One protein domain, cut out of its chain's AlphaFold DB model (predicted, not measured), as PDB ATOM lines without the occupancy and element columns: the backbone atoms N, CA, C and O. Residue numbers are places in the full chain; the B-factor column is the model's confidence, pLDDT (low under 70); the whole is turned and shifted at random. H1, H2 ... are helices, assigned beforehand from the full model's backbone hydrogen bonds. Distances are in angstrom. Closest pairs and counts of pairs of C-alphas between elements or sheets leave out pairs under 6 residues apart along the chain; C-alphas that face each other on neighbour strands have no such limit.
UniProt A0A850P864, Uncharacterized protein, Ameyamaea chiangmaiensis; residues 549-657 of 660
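This is residues 549 to 657 of the 660 residues of an uncharacterized protein of Ameyamaea chiangmaiensis (UniProt A0A850P864). The domain is an open, flat U: two long helices, H1 and H3, run opposite ways as its arms with an empty space between them, and the short helix H2 joins them at one end. Beyond the far end of H3 a short loop turns the backbone round, and the small helix H4 folds back near the last part of H3. The printed part has 109 residues with four named helices in the order H1, H2, H3, H4 and no named strand; its class is all helix, with 98 residues in the helices. It is extended, with a radius of gyration of the C-alphas of 25.5 A and spans of 77 by 41 by 16 A.

H1, residues 549 to 581, meets H2, residues 583 to 592, only through their link, a tight one of 1 residue. A tight link of 2 residues leads from H2 to H3, residues 595 to 638, yet H2 and H3 are apart. H1 and H3 are apart too. H4, residues 645 to 655, is close to H3 but not clearly touching it, with 1 pair of C-alphas within 8 A; the closest C-alphas, those of Ala 629 and Glu 652, are 8.0 A apart. H3 and H4 run opposite ways at a shallow tilt of 31 degrees. H4 is apart from H1 and from H2. Residues 549 to 624, of which 595 to 624 belong to H3, stand free, and so do residues 638 to 644. In H1, H2, H3 and H4 every O i to N i+4 pair is within hydrogen-bond range.

H1 has 33 residues and begins at C-alpha 549, at (49.141, -4.954, -20.354); it is 47.9 A long from first to last C-alpha. H2 has 10 residues and is 15.0 A long. H3 is the longest helix, with 44 residues and 64.9 A from C-alpha 595, at (29.126, -58.842, -30.443), to C-alpha 638, at (45.003, 1.470, -48.466). H4 has 11 residues, is 15.6 A long and ends at C-alpha 655, at (29.356, -10.372, -50.686).

The two C-alphas farthest apart are those of Asn 592 and Lys 642, at 77.2 A. The first and last printed C-alphas, those of Lys 549 and Gly 657, are 38.5 A apart. The printed part has no cut. The link from H3 to H4 has 6 residues and is short, and no link is long. The mean pLDDT of the printed part is 76.5; 28 residues are under 70, namely residues 581 to 597, 639 to 646, 648, and 655 to 656. The mean pLDDT of H2 is 55.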
ATOM      1  N   LYS A 549      50.325  -4.269 -19.824       83.31
ATOM      2  CA  LYS A 549      49.141  -4.954 -20.354       83.31
ATOM      3  C   LYS A 549      49.514  -6.098 -21.304       83.31
ATOM      4  O   LYS A 549      48.920  -7.166 -21.202       83.31
ATOM      5  N   GLN A 550      50.501  -5.904 -22.181       86.69
ATOM      6  CA  GLN A 550      51.022  -6.968 -23.047       86.69
ATOM      7  C   GLN A 550      51.677  -8.095 -22.228       86.69
ATOM      8  O   GLN A 550      51.400  -9.265 -22.471       86.69
ATOM      9  N   GLU A 551      52.488  -7.745 -21.227       84.62
ATOM     10  CA  GLU A 551      53.146  -8.707 -20.330       84.62
ATOM     11  C   GLU A 551      52.129  -9.540 -19.530       84.62
ATOM     12  O   GLU A 551      52.311 -10.749 -19.399       84.62
ATOM     13  N   GLN A 552      51.027  -8.932 -19.073       77.56
ATOM     14  CA  GLN A 552      49.920  -9.660 -18.443       77.56
ATOM     15  C   GLN A 552      49.183 -10.564 -19.440       77.56
ATOM     16  O   GLN A 552      48.970 -11.735 -19.149       77.56
ATOM     17  N   GLU A 553      48.830 -10.067 -20.629       83.75
ATOM     18  CA  GLU A 553      48.134 -10.886 -21.631       83.75
ATOM     19  C   GLU A 553      48.966 -12.094 -22.089       83.75
ATOM     20  O   GLU A 553      48.403 -13.147 -22.384       83.75
ATOM     21  N   ASP A 554      50.292 -11.970 -22.168       85.88
ATOM     22  CA  ASP A 554      51.174 -13.083 -22.535       85.88
ATOM     23  C   ASP A 554      51.451 -14.038 -21.358       85.88
ATOM     24  O   ASP A 554      51.606 -15.243 -21.579       85.88
ATOM     25  N   TYR A 555      51.417 -13.547 -20.112       88.38
ATOM     26  CA  TYR A 555      51.366 -14.391 -18.914       88.38
ATOM     27  C   TYR A 555      50.078 -15.227 -18.874       88.38
ATOM     28  O   TYR A 555      50.150 -16.449 -18.735       88.38
ATOM     29  N   ASP A 556      48.916 -14.596 -19.072       79.62
ATOM     30  CA  ASP A 556      47.604 -15.252 -19.033       79.62
ATOM     31  C   ASP A 556      47.515 -16.359 -20.103       79.62
ATOM     32  O   ASP A 556      47.201 -17.507 -19.787       79.62
ATOM     33  N   LYS A 557      47.915 -16.064 -21.353       84.56
ATOM     34  CA  LYS A 557      47.994 -17.058 -22.448       84.56
ATOM     35  C   LYS A 557      48.906 -18.237 -22.104       84.56
ATOM     36  O   LYS A 557      48.587 -19.379 -22.436       84.56
ATOM     37  N   LYS A 558      50.059 -17.982 -21.471       86.25
ATOM     38  CA  LYS A 558      50.991 -19.042 -21.058       86.25
ATOM     39  C   LYS A 558      50.373 -19.921 -19.971       86.25
ATOM     40  O   LYS A 558      50.465 -21.144 -20.068       86.25
ATOM     41  N   HIS A 559      49.724 -19.310 -18.983       83.56
ATOM     42  CA  HIS A 559      49.066 -20.016 -17.891       83.56
ATOM     43  C   HIS A 559      47.894 -20.879 -18.393       83.56
ATOM     44  O   HIS A 559      47.810 -22.051 -18.031       83.56
ATOM     45  N   ASP A 560      47.068 -20.374 -19.317       81.00
ATOM     46  CA  ASP A 560      46.011 -21.157 -19.975       81.00
ATOM     47  C   ASP A 560      46.567 -22.382 -20.727       81.00
ATOM     48  O   ASP A 560      46.019 -23.482 -20.621       81.00
ATOM     49  N   ILE A 561      47.690 -22.237 -21.442       83.00
ATOM     50  CA  ILE A 561      48.362 -23.358 -22.127       83.00
ATOM     51  C   ILE A 561      48.896 -24.393 -21.122       83.00
ATOM     52  O   ILE A 561      48.835 -25.598 -21.384       83.00
ATOM     53  N   GLU A 562      49.417 -23.953 -19.977       83.50
ATOM     54  CA  GLU A 562      49.907 -24.837 -18.915       83.50
ATOM     55  C   GLU A 562      48.748 -25.570 -18.209       83.50
ATOM     56  O   GLU A 562      48.830 -26.786 -18.014       83.50
ATOM     57  N   ASN A 563      47.618 -24.897 -17.970       76.56
ATOM     58  CA  ASN A 563      46.389 -25.497 -17.438       76.56
ATOM     59  C   ASN A 563      45.777 -26.539 -18.396       76.56
ATOM     60  O   ASN A 563      45.435 -27.646 -17.973       76.56
ATOM     61  N   VAL A 564      45.701 -26.243 -19.699       78.44
ATOM     62  CA  VAL A 564      45.217 -27.199 -20.718       78.44
ATOM     63  C   VAL A 564      46.120 -28.436 -20.806       78.44
ATOM     64  O   VAL A 564      45.620 -29.553 -20.955       78.44
ATOM     65  N   ARG A 565      47.444 -28.276 -20.660       82.75
ATOM     66  CA  ARG A 565      48.384 -29.411 -20.578       82.75
ATOM     67  C   ARG A 565      48.180 -30.246 -19.314       82.75
ATOM     68  O   ARG A 565      48.235 -31.471 -19.398       82.75
ATOM     69  N   ALA A 566      47.929 -29.612 -18.168       82.31
ATOM     70  CA  ALA A 566      47.671 -30.316 -16.914       82.31
ATOM     71  C   ALA A 566      46.395 -31.174 -16.990       82.31
ATOM     72  O   ALA A 566      46.434 -32.356 -16.653       82.31
ATOM     73  N   GLU A 567      45.288 -30.627 -17.504       79.75
ATOM     74  CA  GLU A 567      44.048 -31.394 -17.710       79.75
ATOM     75  C   GLU A 567      44.219 -32.523 -18.741       79.75
ATOM     76  O   GLU A 567      43.728 -33.632 -18.528       79.75
ATOM     77  N   PHE A 568      44.971 -32.297 -19.825       83.81
ATOM     78  CA  PHE A 568      45.273 -33.356 -20.796       83.81
ATOM     79  C   PHE A 568      46.066 -34.519 -20.172       83.81
ATOM     80  O   PHE A 568      45.776 -35.683 -20.457       83.81
ATOM     81  N   ASN A 569      47.022 -34.226 -19.284       83.62
ATOM     82  CA  ASN A 569      47.776 -35.254 -18.567       83.62
ATOM     83  C   ASN A 569      46.888 -36.041 -17.590       83.62
ATOM     84  O   ASN A 569      46.917 -37.269 -17.626       83.62
ATOM     85  N   LYS A 570      46.013 -35.374 -16.819       80.31
ATOM     86  CA  LYS A 570      45.020 -36.054 -15.957       80.31
ATOM     87  C   LYS A 570      44.116 -36.995 -16.758       80.31
ATOM     88  O   LYS A 570      43.848 -38.114 -16.333       80.31
ATOM     89  N   LEU A 571      43.663 -36.575 -17.943       76.81
ATOM     90  CA  LEU A 571      42.855 -37.420 -18.833       76.81
ATOM     91  C   LEU A 571      43.642 -38.620 -19.391       76.81
ATOM     92  O   LEU A 571      43.052 -39.679 -19.616       76.81
ATOM     93  N   LYS A 572      44.960 -38.490 -19.589       83.69
ATOM     94  CA  LYS A 572      45.841 -39.612 -19.952       83.69
ATOM     95  C   LYS A 572      46.011 -40.595 -18.788       83.69
ATOM     96  O   LYS A 572      45.901 -41.795 -19.011       83.69
ATOM     97  N   GLU A 573      46.219 -40.096 -17.571       82.50
ATOM     98  CA  GLU A 573      46.323 -40.909 -16.350       82.50
ATOM     99  C   GLU A 573      45.021 -41.678 -16.086       82.50
ATOM    100  O   GLU A 573      45.047 -42.900 -15.995       82.50
ATOM    101  N   ILE A 574      43.862 -41.007 -16.125       75.44
ATOM    102  CA  ILE A 574      42.536 -41.646 -16.000       75.44
ATOM    103  C   ILE A 574      42.328 -42.737 -17.064       75.44
ATOM    104  O   ILE A 574      41.753 -43.785 -16.779       75.44
ATOM    105  N   LYS A 575      42.806 -42.525 -18.297       81.75
ATOM    106  CA  LYS A 575      42.739 -43.540 -19.360       81.75
ATOM    107  C   LYS A 575      43.626 -44.755 -19.058       81.75
ATOM    108  O   LYS A 575      43.222 -45.876 -19.356       81.75
ATOM    109  N   GLU A 576      44.816 -44.551 -18.502       81.81
ATOM    110  CA  GLU A 576      45.745 -45.629 -18.132       81.81
ATOM    111  C   GLU A 576      45.273 -46.389 -16.874       81.81
ATOM    112  O   GLU A 576      45.389 -47.616 -16.831       81.81
ATOM    113  N   ASP A 577      44.610 -45.713 -15.933       71.75
ATOM    114  CA  ASP A 577      43.903 -46.335 -14.805       71.75
ATOM    115  C   ASP A 577      42.712 -47.190 -15.269       71.75
ATOM    116  O   ASP A 577      42.576 -48.335 -14.839       71.75
ATOM    117  N   ILE A 578      41.868 -46.702 -16.186       72.75
ATOM    118  CA  ILE A 578      40.750 -47.496 -16.736       72.75
ATOM    119  C   ILE A 578      41.283 -48.738 -17.468       72.75
ATOM    120  O   ILE A 578      40.845 -49.857 -17.207       72.75
ATOM    121  N   LEU A 579      42.288 -48.570 -18.338       74.00
ATOM    122  CA  LEU A 579      42.880 -49.671 -19.112       74.00
ATOM    123  C   LEU A 579      43.644 -50.702 -18.263       74.00
ATOM    124  O   LEU A 579      43.893 -51.808 -18.746       74.00
ATOM    125  N   SER A 580      44.034 -50.360 -17.031       75.94
ATOM    126  CA  SER A 580      44.695 -51.287 -16.105       75.94
ATOM    127  C   SER A 580      43.723 -51.965 -15.137       75.94
ATOM    128  O   SER A 580      43.885 -53.159 -14.889       75.94
ATOM    129  N   ASN A 581      42.698 -51.261 -14.641       68.31
ATOM    130  CA  ASN A 581      41.732 -51.813 -13.683       68.31
ATOM    131  C   ASN A 581      40.633 -52.670 -14.340       68.31
ATOM    132  O   ASN A 581      40.272 -53.707 -13.788       68.31
ATOM    133  N   ASP A 582      40.129 -52.307 -15.527       64.06
ATOM    134  CA  ASP A 582      39.042 -53.058 -16.188       64.06
ATOM    135  C   ASP A 582      39.525 -54.305 -16.953       64.06
ATOM    136  O   ASP A 582      38.734 -54.964 -17.627       64.06
ATOM    137  N   LYS A 583      40.811 -54.668 -16.879       62.03
ATOM    138  CA  LYS A 583      41.410 -55.704 -17.741       62.03
ATOM    139  C   LYS A 583      40.723 -57.075 -17.630       62.03
ATOM    140  O   LYS A 583      40.478 -57.713 -18.654       62.03
ATOM    141  N   ASP A 584      40.349 -57.480 -16.418       53.88
ATOM    142  CA  ASP A 584      39.651 -58.748 -16.165       53.88
ATOM    143  C   ASP A 584      38.160 -58.677 -16.557       53.88
ATOM    144  O   ASP A 584      37.589 -59.653 -17.048       53.88
ATOM    145  N   ILE A 585      37.535 -57.500 -16.415       55.62
ATOM    146  CA  ILE A 585      36.140 -57.242 -16.819       55.62
ATOM    147  C   ILE A 585      36.018 -57.244 -18.348       55.62
ATOM    148  O   ILE A 585      35.076 -57.815 -18.900       55.62
ATOM    149  N   ILE A 586      36.995 -56.659 -19.045       55.09
ATOM    150  CA  ILE A 586      37.089 -56.670 -20.506       55.09
ATOM    151  C   ILE A 586      37.208 -58.109 -21.019       55.09
ATOM    152  O   ILE A 586      36.519 -58.451 -21.979       55.09
ATOM    153  N   GLU A 587      38.006 -58.973 -20.380       56.09
ATOM    154  CA  GLU A 587      38.118 -60.381 -20.788       56.09
ATOM    155  C   GLU A 587      36.819 -61.187 -20.620       56.09
ATOM    156  O   GLU A 587      36.542 -62.044 -21.460       56.09
ATOM    157  N   ASP A 588      36.021 -60.941 -19.577       49.38
ATOM    158  CA  ASP A 588      34.761 -61.672 -19.362       49.38
ATOM    159  C   ASP A 588      33.630 -61.155 -20.277       49.38
ATOM    160  O   ASP A 588      32.891 -61.937 -20.889       49.38
ATOM    161  N   VAL A 589      33.571 -59.834 -20.496       53.28
ATOM    162  CA  VAL A 589      32.654 -59.206 -21.466       53.28
ATOM    163  C   VAL A 589      32.974 -59.635 -22.904       53.28
ATOM    164  O   VAL A 589      32.046 -59.896 -23.671       53.28
ATOM    165  N   TYR A 590      34.250 -59.787 -23.281       54.59
ATOM    166  CA  TYR A 590      34.626 -60.288 -24.614       54.59
ATOM    167  C   TYR A 590      34.259 -61.759 -24.855       54.59
ATOM    168  O   TYR A 590      34.117 -62.157 -26.010       54.59
ATOM    169  N   LYS A 591      34.096 -62.570 -23.802       53.88
ATOM    170  CA  LYS A 591      33.751 -63.999 -23.931       53.88
ATOM    171  C   LYS A 591      32.246 -64.251 -24.054       53.88
ATOM    172  O   LYS A 591      31.870 -65.269 -24.627       53.88
ATOM    173  N   ASN A 592      31.398 -63.347 -23.549       54.66
ATOM    174  CA  ASN A 592      29.944 -63.568 -23.450       54.66
ATOM    175  C   ASN A 592      29.055 -62.403 -23.954       54.66
ATOM    176  O   ASN A 592      27.828 -62.509 -23.913       54.66
ATOM    177  N   GLY A 593      29.627 -61.285 -24.410       57.34
ATOM    178  CA  GLY A 593      28.869 -60.108 -24.853       57.34
ATOM    179  C   GLY A 593      28.196 -60.255 -26.233       57.34
ATOM    180  O   GLY A 593      28.706 -60.961 -27.106       57.34
ATOM    181  N   PRO A 594      27.071 -59.554 -26.495       56.88
ATOM    182  CA  PRO A 594      26.406 -59.558 -27.799       56.88
ATOM    183  C   PRO A 594      27.211 -58.745 -28.826       56.88
ATOM    184  O   PRO A 594      26.981 -57.551 -29.029       56.88
ATOM    185  N   GLU A 595      28.145 -59.415 -29.503       62.53
ATOM    186  CA  GLU A 595      29.126 -58.842 -30.443       62.53
ATOM    187  C   GLU A 595      28.511 -57.891 -31.501       62.53
ATOM    188  O   GLU A 595      29.126 -56.905 -31.914       62.53
ATOM    189  N   ASN A 596      27.260 -58.149 -31.900       64.81
ATOM    190  CA  ASN A 596      26.507 -57.339 -32.861       64.81
ATOM    191  C   ASN A 596      26.081 -55.958 -32.323       64.81
ATOM    192  O   ASN A 596      26.030 -55.007 -33.103       64.81
ATOM    193  N   GLU A 597      25.799 -55.803 -31.022       65.25
ATOM    194  CA  GLU A 597      25.512 -54.473 -30.456       65.25
ATOM    195  C   GLU A 597      26.770 -53.608 -30.398       65.25
ATOM    196  O   GLU A 597      26.705 -52.420 -30.712       65.25
ATOM    197  N   LEU A 598      27.915 -54.193 -30.032       71.62
ATOM    198  CA  LEU A 598      29.174 -53.452 -29.932       71.62
ATOM    199  C   LEU A 598      29.614 -52.935 -31.308       71.62
ATOM    200  O   LEU A 598      29.877 -51.742 -31.456       71.62
ATOM    201  N   LYS A 599      29.584 -53.801 -32.334       73.94
ATOM    202  CA  LYS A 599      29.866 -53.421 -33.731       73.94
ATOM    203  C   LYS A 599      28.914 -52.330 -34.233       73.94
ATOM    204  O   LYS A 599      29.356 -51.399 -34.903       73.94
ATOM    205  N   LYS A 600      27.625 -52.398 -33.876       77.31
ATOM    206  CA  LYS A 600      26.647 -51.360 -34.231       77.31
ATOM    207  C   LYS A 600      26.955 -50.018 -33.554       77.31
ATOM    208  O   LYS A 600      26.954 -48.997 -34.237       77.31
ATOM    209  N   ARG A 601      27.257 -50.003 -32.249       73.88
ATOM    210  CA  ARG A 601      27.621 -48.762 -31.532       73.88
ATOM    211  C   ARG A 601      28.893 -48.138 -32.100       73.88
ATOM    212  O   ARG A 601      28.900 -46.943 -32.355       73.88
ATOM    213  N   GLN A 602      29.913 -48.943 -32.401       82.81
ATOM    214  CA  GLN A 602      31.149 -48.473 -33.040       82.81
ATOM    215  C   GLN A 602      30.890 -47.825 -34.414       82.81
ATOM    216  O   GLN A 602      31.471 -46.787 -34.720       82.81
ATOM    217  N   GLN A 603      29.977 -48.378 -35.222       85.38
ATOM    218  CA  GLN A 603      29.558 -47.765 -36.491       85.38
ATOM    219  C   GLN A 603      28.772 -46.455 -36.289       85.38
ATOM    220  O   GLN A 603      28.972 -45.495 -37.035       85.38
ATOM    221  N   GLU A 604      27.900 -46.383 -35.279       87.06
ATOM    222  CA  GLU A 604      27.149 -45.165 -34.941       87.06
ATOM    223  C   GLU A 604      28.050 -44.056 -34.360       87.06
ATOM    224  O   GLU A 604      27.841 -42.881 -34.669       87.06
ATOM    225  N   GLU A 605      29.075 -44.403 -33.575       87.88
ATOM    226  CA  GLU A 605      30.097 -43.480 -33.060       87.88
ATOM    227  C   GLU A 605      31.034 -42.984 -34.168       87.88
ATOM    228  O   GLU A 605      31.258 -41.777 -34.285       87.88
ATOM    229  N   GLN A 606      31.528 -43.879 -35.035       90.12
ATOM    230  CA  GLN A 606      32.369 -43.489 -36.171       90.12
ATOM    231  C   GLN A 606      31.629 -42.512 -37.099       90.12
ATOM    232  O   GLN A 606      32.181 -41.474 -37.466       90.12
ATOM    233  N   LYS A 607      30.351 -42.778 -37.403       93.38
ATOM    234  CA  LYS A 607      29.519 -41.870 -38.209       93.38
ATOM    235  C   LYS A 607      29.347 -40.492 -37.557       93.38
ATOM    236  O   LYS A 607      29.407 -39.480 -38.251       93.38
ATOM    237  N   GLN A 608      29.169 -40.429 -36.235       89.56
ATOM    238  CA  GLN A 608      29.080 -39.156 -35.505       89.56
ATOM    239  C   GLN A 608      30.396 -38.366 -35.543       89.56
ATOM    240  O   GLN A 608      30.370 -37.139 -35.663       89.56
ATOM    241  N   LEU A 609      31.546 -39.047 -35.483       85.56
ATOM    242  CA  LEU A 609      32.862 -38.418 -35.628       85.56
ATOM    243  C   LEU A 609      33.087 -37.876 -37.049       85.56
ATOM    244  O   LEU A 609      33.591 -36.763 -37.199       85.56
ATOM    245  N   GLU A 610      32.664 -38.610 -38.080       92.50
ATOM    246  CA  GLU A 610      32.730 -38.165 -39.480       92.50
ATOM    247  C   GLU A 610      31.823 -36.942 -39.738       92.50
ATOM    248  O   GLU A 610      32.282 -35.943 -40.298       92.50
ATOM    249  N   GLU A 611      30.575 -36.953 -39.248       93.69
ATOM    250  CA  GLU A 611      29.659 -35.799 -39.323       93.69
ATOM    251  C   GLU A 611      30.203 -34.565 -38.572       93.69
ATOM    252  O   GLU A 611      30.087 -33.430 -39.053       93.69
ATOM    253  N   LEU A 612      30.843 -34.763 -37.413       87.75
ATOM    254  CA  LEU A 612      31.468 -33.683 -36.641       87.75
ATOM    255  C   LEU A 612      32.692 -33.096 -37.360       87.75
ATOM    256  O   LEU A 612      32.834 -31.871 -37.420       87.75
ATOM    257  N   ALA A 613      33.548 -33.943 -37.936       88.62
ATOM    258  CA  ALA A 613      34.723 -33.515 -38.692       88.62
ATOM    259  C   ALA A 613      34.333 -32.730 -39.958       88.62
ATOM    260  O   ALA A 613      34.918 -31.681 -40.247       88.62
ATOM    261  N   GLU A 614      33.302 -33.170 -40.687       92.94
ATOM    262  CA  GLU A 614      32.812 -32.444 -41.863       92.94
ATOM    263  C   GLU A 614      32.208 -31.078 -41.482       92.94
ATOM    264  O   GLU A 614      32.410 -30.080 -42.183       92.94
ATOM    265  N   LYS A 615      31.519 -30.995 -40.334       91.44
ATOM    266  CA  LYS A 615      31.010 -29.729 -39.784       91.44
ATOM    267  C   LYS A 615      32.146 -28.766 -39.421       91.44
ATOM    268  O   LYS A 615      32.098 -27.604 -39.830       91.44
ATOM    269  N   GLN A 616      33.178 -29.241 -38.720       87.06
ATOM    270  CA  GLN A 616      34.359 -28.436 -38.377       87.06
ATOM    271  C   GLN A 616      35.092 -27.937 -39.629       87.06
ATOM    272  O   GLN A 616      35.454 -26.762 -39.701       87.06
ATOM    273  N   LYS A 617      35.236 -28.781 -40.662       92.44
ATOM    274  CA  LYS A 617      35.815 -28.382 -41.955       92.44
ATOM    275  C   LYS A 617      35.028 -27.239 -42.610       92.44
ATOM    276  O   LYS A 617      35.624 -26.240 -43.009       92.44
ATOM    277  N   LYS A 618      33.694 -27.341 -42.671       92.06
ATOM    278  CA  LYS A 618      32.813 -26.292 -43.226       92.06
ATOM    279  C   LYS A 618      32.920 -24.969 -42.450       92.06
ATOM    280  O   LYS A 618      32.871 -23.893 -43.049       92.06
ATOM    281  N   GLU A 619      33.103 -25.031 -41.133       87.88
ATOM    282  CA  GLU A 619      33.281 -23.858 -40.270       87.88
ATOM    283  C   GLU A 619      34.672 -23.210 -40.427       87.88
ATOM    284  O   GLU A 619      34.779 -21.981 -40.513       87.88
ATOM    285  N   ALA A 620      35.725 -24.016 -40.597       86.12
ATOM    286  CA  ALA A 620      37.064 -23.542 -40.948       86.12
ATOM    287  C   ALA A 620      37.094 -22.868 -42.335       86.12
ATOM    288  O   ALA A 620      37.601 -21.754 -42.465       86.12
ATOM    289  N   GLU A 621      36.478 -23.475 -43.358       92.25
ATOM    290  CA  GLU A 621      36.356 -22.882 -44.700       92.25
ATOM    291  C   GLU A 621      35.592 -21.547 -44.687       92.25
ATOM    292  O   GLU A 621      35.980 -20.597 -45.373       92.25
ATOM    293  N   LYS A 622      34.520 -21.446 -43.889       90.56
ATOM    294  CA  LYS A 622      33.777 -20.192 -43.688       90.56
ATOM    295  C   LYS A 622      34.652 -19.120 -43.032       90.56
ATOM    296  O   LYS A 622      34.629 -17.967 -43.458       90.56
ATOM    297  N   THR A 623      35.441 -19.500 -42.029       85.25
ATOM    298  CA  THR A 623      36.336 -18.589 -41.297       85.25
ATOM    299  C   THR A 623      37.486 -18.093 -42.177       85.25
ATOM    300  O   THR A 623      37.777 -16.897 -42.184       85.25
ATOM    301  N   ALA A 624      38.076 -18.971 -42.995       88.06
ATOM    302  CA  ALA A 624      39.102 -18.610 -43.972       88.06
ATOM    303  C   ALA A 624      38.580 -17.594 -45.007       88.06
ATOM    304  O   ALA A 624      39.215 -16.564 -45.232       88.06
ATOM    305  N   LYS A 625      37.379 -17.824 -45.563       90.25
ATOM    306  CA  LYS A 625      36.709 -16.878 -46.477       90.25
ATOM    307  C   LYS A 625      36.455 -15.517 -45.815       90.25
ATOM    308  O   LYS A 625      36.709 -14.488 -46.435       90.25
ATOM    309  N   LEU A 626      36.023 -15.501 -44.550       84.69
ATOM    310  CA  LEU A 626      35.803 -14.261 -43.793       84.69
ATOM    311  C   LEU A 626      37.110 -13.480 -43.559       84.69
ATOM    312  O   LEU A 626      37.133 -12.254 -43.654       84.69
ATOM    313  N   SER A 627      38.208 -14.186 -43.270       85.88
ATOM    314  CA  SER A 627      39.532 -13.579 -43.107       85.88
ATOM    315  C   SER A 627      40.043 -12.987 -44.425       85.88
ATOM    316  O   SER A 627      40.432 -11.821 -44.450       85.88
ATOM    317  N   GLN A 628      39.941 -13.732 -45.530       88.62
ATOM    318  CA  GLN A 628      40.344 -13.264 -46.859       88.62
ATOM    319  C   GLN A 628      39.532 -12.039 -47.320       88.62
ATOM    320  O   GLN A 628      40.104 -11.092 -47.862       88.62
ATOM    321  N   ALA A 629      38.221 -12.010 -47.053       84.62
ATOM    322  CA  ALA A 629      37.374 -10.850 -47.328       84.62
ATOM    323  C   ALA A 629      37.849  -9.597 -46.568       84.62
ATOM    324  O   ALA A 629      38.000  -8.534 -47.171       84.62
ATOM    325  N   ARG A 630      38.177  -9.734 -45.274       83.00
ATOM    326  CA  ARG A 630      38.720  -8.637 -44.453       83.00
ATOM    327  C   ARG A 630      40.073  -8.137 -44.951       83.00
ATOM    328  O   ARG A 630      40.266  -6.926 -45.022       83.00
ATOM    329  N   THR A 631      40.986  -9.028 -45.345       84.19
ATOM    330  CA  THR A 631      42.275  -8.634 -45.940       84.19
ATOM    331  C   THR A 631      42.067  -7.848 -47.236       84.19
ATOM    332  O   THR A 631      42.648  -6.778 -47.402       84.19
ATOM    333  N   ASN A 632      41.174  -8.307 -48.117       81.62
ATOM    334  CA  ASN A 632      40.850  -7.604 -49.362       81.62
ATOM    335  C   ASN A 632      40.195  -6.230 -49.111       81.62
ATOM    336  O   ASN A 632      40.506  -5.263 -49.804       81.62
ATOM    337  N   ALA A 633      39.321  -6.118 -48.105       75.62
ATOM    338  CA  ALA A 633      38.721  -4.847 -47.694       75.62
ATOM    339  C   ALA A 633      39.747  -3.882 -47.068       75.62
ATOM    340  O   ALA A 633      39.660  -2.671 -47.274       75.62
ATOM    341  N   MET A 634      40.739  -4.402 -46.338       77.38
ATOM    342  CA  MET A 634      41.839  -3.616 -45.775       77.38
ATOM    343  C   MET A 634      42.773  -3.081 -46.868       77.38
ATOM    344  O   MET A 634      43.111  -1.901 -46.837       77.38
ATOM    345  N   LEU A 635      43.107  -3.899 -47.874       77.00
ATOM    346  CA  LEU A 635      43.882  -3.469 -49.046       77.00
ATOM    347  C   LEU A 635      43.134  -2.396 -49.860       77.00
ATOM    348  O   LEU A 635      43.686  -1.325 -50.100       77.00
ATOM    349  N   LYS A 636      41.836  -2.593 -50.152       73.12
ATOM    350  CA  LYS A 636      40.981  -1.563 -50.787       73.12
ATOM    351  C   LYS A 636      40.966  -0.220 -50.035       73.12
ATOM    352  O   LYS A 636      40.797   0.819 -50.666       73.12
ATOM    353  N   LYS A 637      41.119  -0.230 -48.703       71.19
ATOM    354  CA  LYS A 637      41.209   0.986 -47.871       71.19
ATOM    355  C   LYS A 637      42.598   1.644 -47.902       71.19
ATOM    356  O   LYS A 637      42.691   2.826 -47.583       71.19
ATOM    357  N   MET A 638      43.651   0.921 -48.287       71.50
ATOM    358  CA  MET A 638      45.003   1.470 -48.466       71.50
ATOM    359  C   MET A 638      45.185   2.141 -49.836       71.50
ATOM    360  O   MET A 638      45.827   3.187 -49.904       71.50
ATOM    361  N   ASP A 639      44.539   1.635 -50.892       69.50
ATOM    362  CA  ASP A 639      44.605   2.176 -52.269       69.50
ATOM    363  C   ASP A 639      43.869   3.529 -52.477       69.50
ATOM    364  O   ASP A 639      43.511   3.904 -53.595       69.50
ATOM    365  N   GLY A 640      43.615   4.295 -51.409       58.38
ATOM    366  CA  GLY A 640      43.211   5.709 -51.474       58.38
ATOM    367  C   GLY A 640      41.835   6.019 -52.085       58.38
ATOM    368  O   GLY A 640      41.508   7.193 -52.285       58.38
ATOM    369  N   SER A 641      41.015   5.009 -52.383       58.19
ATOM    370  CA  SER A 641      39.706   5.196 -53.018       58.19
ATOM    371  C   SER A 641      38.706   5.883 -52.081       58.19
ATOM    372  O   SER A 641      38.359   5.356 -51.025       58.19
ATOM    373  N   LYS A 642      38.198   7.057 -52.482       58.25
ATOM    374  CA  LYS A 642      37.221   7.864 -51.723       58.25
ATOM    375  C   LYS A 642      35.780   7.320 -51.800       58.25
ATOM    376  O   LYS A 642      34.855   8.087 -52.064       58.25
ATOM    377  N   LYS A 643      35.578   6.020 -51.570       62.94
ATOM    378  CA  LYS A 643      34.240   5.484 -51.265       62.94
ATOM    379  C   LYS A 643      33.795   5.919 -49.870       62.94
ATOM    380  O   LYS A 643      34.634   6.123 -48.988       62.94
ATOM    381  N   SER A 644      32.486   6.046 -49.655       68.62
ATOM    382  CA  SER A 644      31.965   6.274 -48.303       68.62
ATOM    383  C   SER A 644      32.092   5.003 -47.451       68.62
ATOM    384  O   SER A 644      32.203   3.888 -47.970       68.62
ATOM    385  N   GLN A 645      32.073   5.146 -46.123       59.22
ATOM    386  CA  GLN A 645      32.101   3.979 -45.237       59.22
ATOM    387  C   GLN A 645      30.839   3.109 -45.409       59.22
ATOM    388  O   GLN A 645      30.938   1.884 -45.400       59.22
ATOM    389  N   GLU A 646      29.687   3.735 -45.663       65.56
ATOM    390  CA  GLU A 646      28.403   3.063 -45.906       65.56
ATOM    391  C   GLU A 646      28.419   2.236 -47.205       65.56
ATOM    392  O   GLU A 646      27.895   1.123 -47.230       65.56
ATOM    393  N   GLU A 647      29.073   2.718 -48.271       71.75
ATOM    394  CA  GLU A 647      29.244   1.944 -49.512       71.75
ATOM    395  C   GLU A 647      30.089   0.682 -49.299       71.75
ATOM    396  O   GLU A 647      29.805  -0.356 -49.895       71.75
ATOM    397  N   LEU A 648      31.129   0.760 -48.461       68.00
ATOM    398  CA  LEU A 648      31.999  -0.380 -48.161       68.00
ATOM    399  C   LEU A 648      31.289  -1.419 -47.281       68.00
ATOM    400  O   LEU A 648      31.409  -2.613 -47.545       68.00
ATOM    401  N   GLU A 649      30.519  -0.978 -46.285       70.00
ATOM    402  CA  GLU A 649      29.719  -1.868 -45.432       70.00
ATOM    403  C   GLU A 649      28.583  -2.545 -46.229       70.00
ATOM    404  O   GLU A 649      28.333  -3.741 -46.056       70.00
ATOM    405  N   ALA A 650      27.968  -1.844 -47.191       71.75
ATOM    406  CA  ALA A 650      27.013  -2.441 -48.128       71.75
ATOM    407  C   ALA A 650      27.663  -3.472 -49.080       71.75
ATOM    408  O   ALA A 650      27.069  -4.518 -49.355       71.75
ATOM    409  N   GLU A 651      28.882  -3.217 -49.569       71.94
ATOM    410  CA  GLU A 651      29.631  -4.146 -50.436       71.94
ATOM    411  C   GLU A 651      30.072  -5.417 -49.669       71.94
ATOM    412  O   GLU A 651      30.026  -6.524 -50.218       71.94
ATOM    413  N   GLU A 652      30.416  -5.293 -48.379       71.50
ATOM    414  CA  GLU A 652      30.751  -6.418 -47.487       71.50
ATOM    415  C   GLU A 652      29.517  -7.279 -47.140       71.50
ATOM    416  O   GLU A 652      29.572  -8.505 -47.241       71.50
ATOM    417  N   LEU A 653      28.365  -6.675 -46.824       72.31
ATOM    418  CA  LEU A 653      27.126  -7.425 -46.549       72.31
ATOM    419  C   LEU A 653      26.635  -8.220 -47.771       72.31
ATOM    420  O   LEU A 653      26.299  -9.403 -47.657       72.31
ATOM    421  N   ASN A 654      26.656  -7.597 -48.951       72.25
ATOM    422  CA  ASN A 654      26.170  -8.211 -50.187       72.25
ATOM    423  C   ASN A 654      27.085  -9.368 -50.646       72.25
ATOM    424  O   ASN A 654      26.601 -10.399 -51.115       72.25
ATOM    425  N   THR A 655      28.406  -9.265 -50.430       69.50
ATOM    426  CA  THR A 655      29.356 -10.372 -50.686       69.50
ATOM    427  C   THR A 655      29.273 -11.509 -49.661       69.50
ATOM    428  O   THR A 655      29.625 -12.644 -49.988       69.50
ATOM    429  N   LEU A 656      28.732 -11.262 -48.462       67.56
ATOM    430  CA  LEU A 656      28.369 -12.301 -47.486       67.56
ATOM    431  C   LEU A 656      27.004 -12.964 -47.767       67.56
ATOM    432  O   LEU A 656      26.582 -13.838 -47.008       67.56
ATOM    433  N   GLY A 657      26.316 -12.579 -48.849       70.31
ATOM    434  CA  GLY A 657      25.016 -13.129 -49.245       70.31
ATOM    435  C   GLY A 657      23.820 -12.552 -48.479       70.31
ATOM    436  O   GLY A 657      22.694 -13.013 -48.678       70.31
TER     437      GLY A 657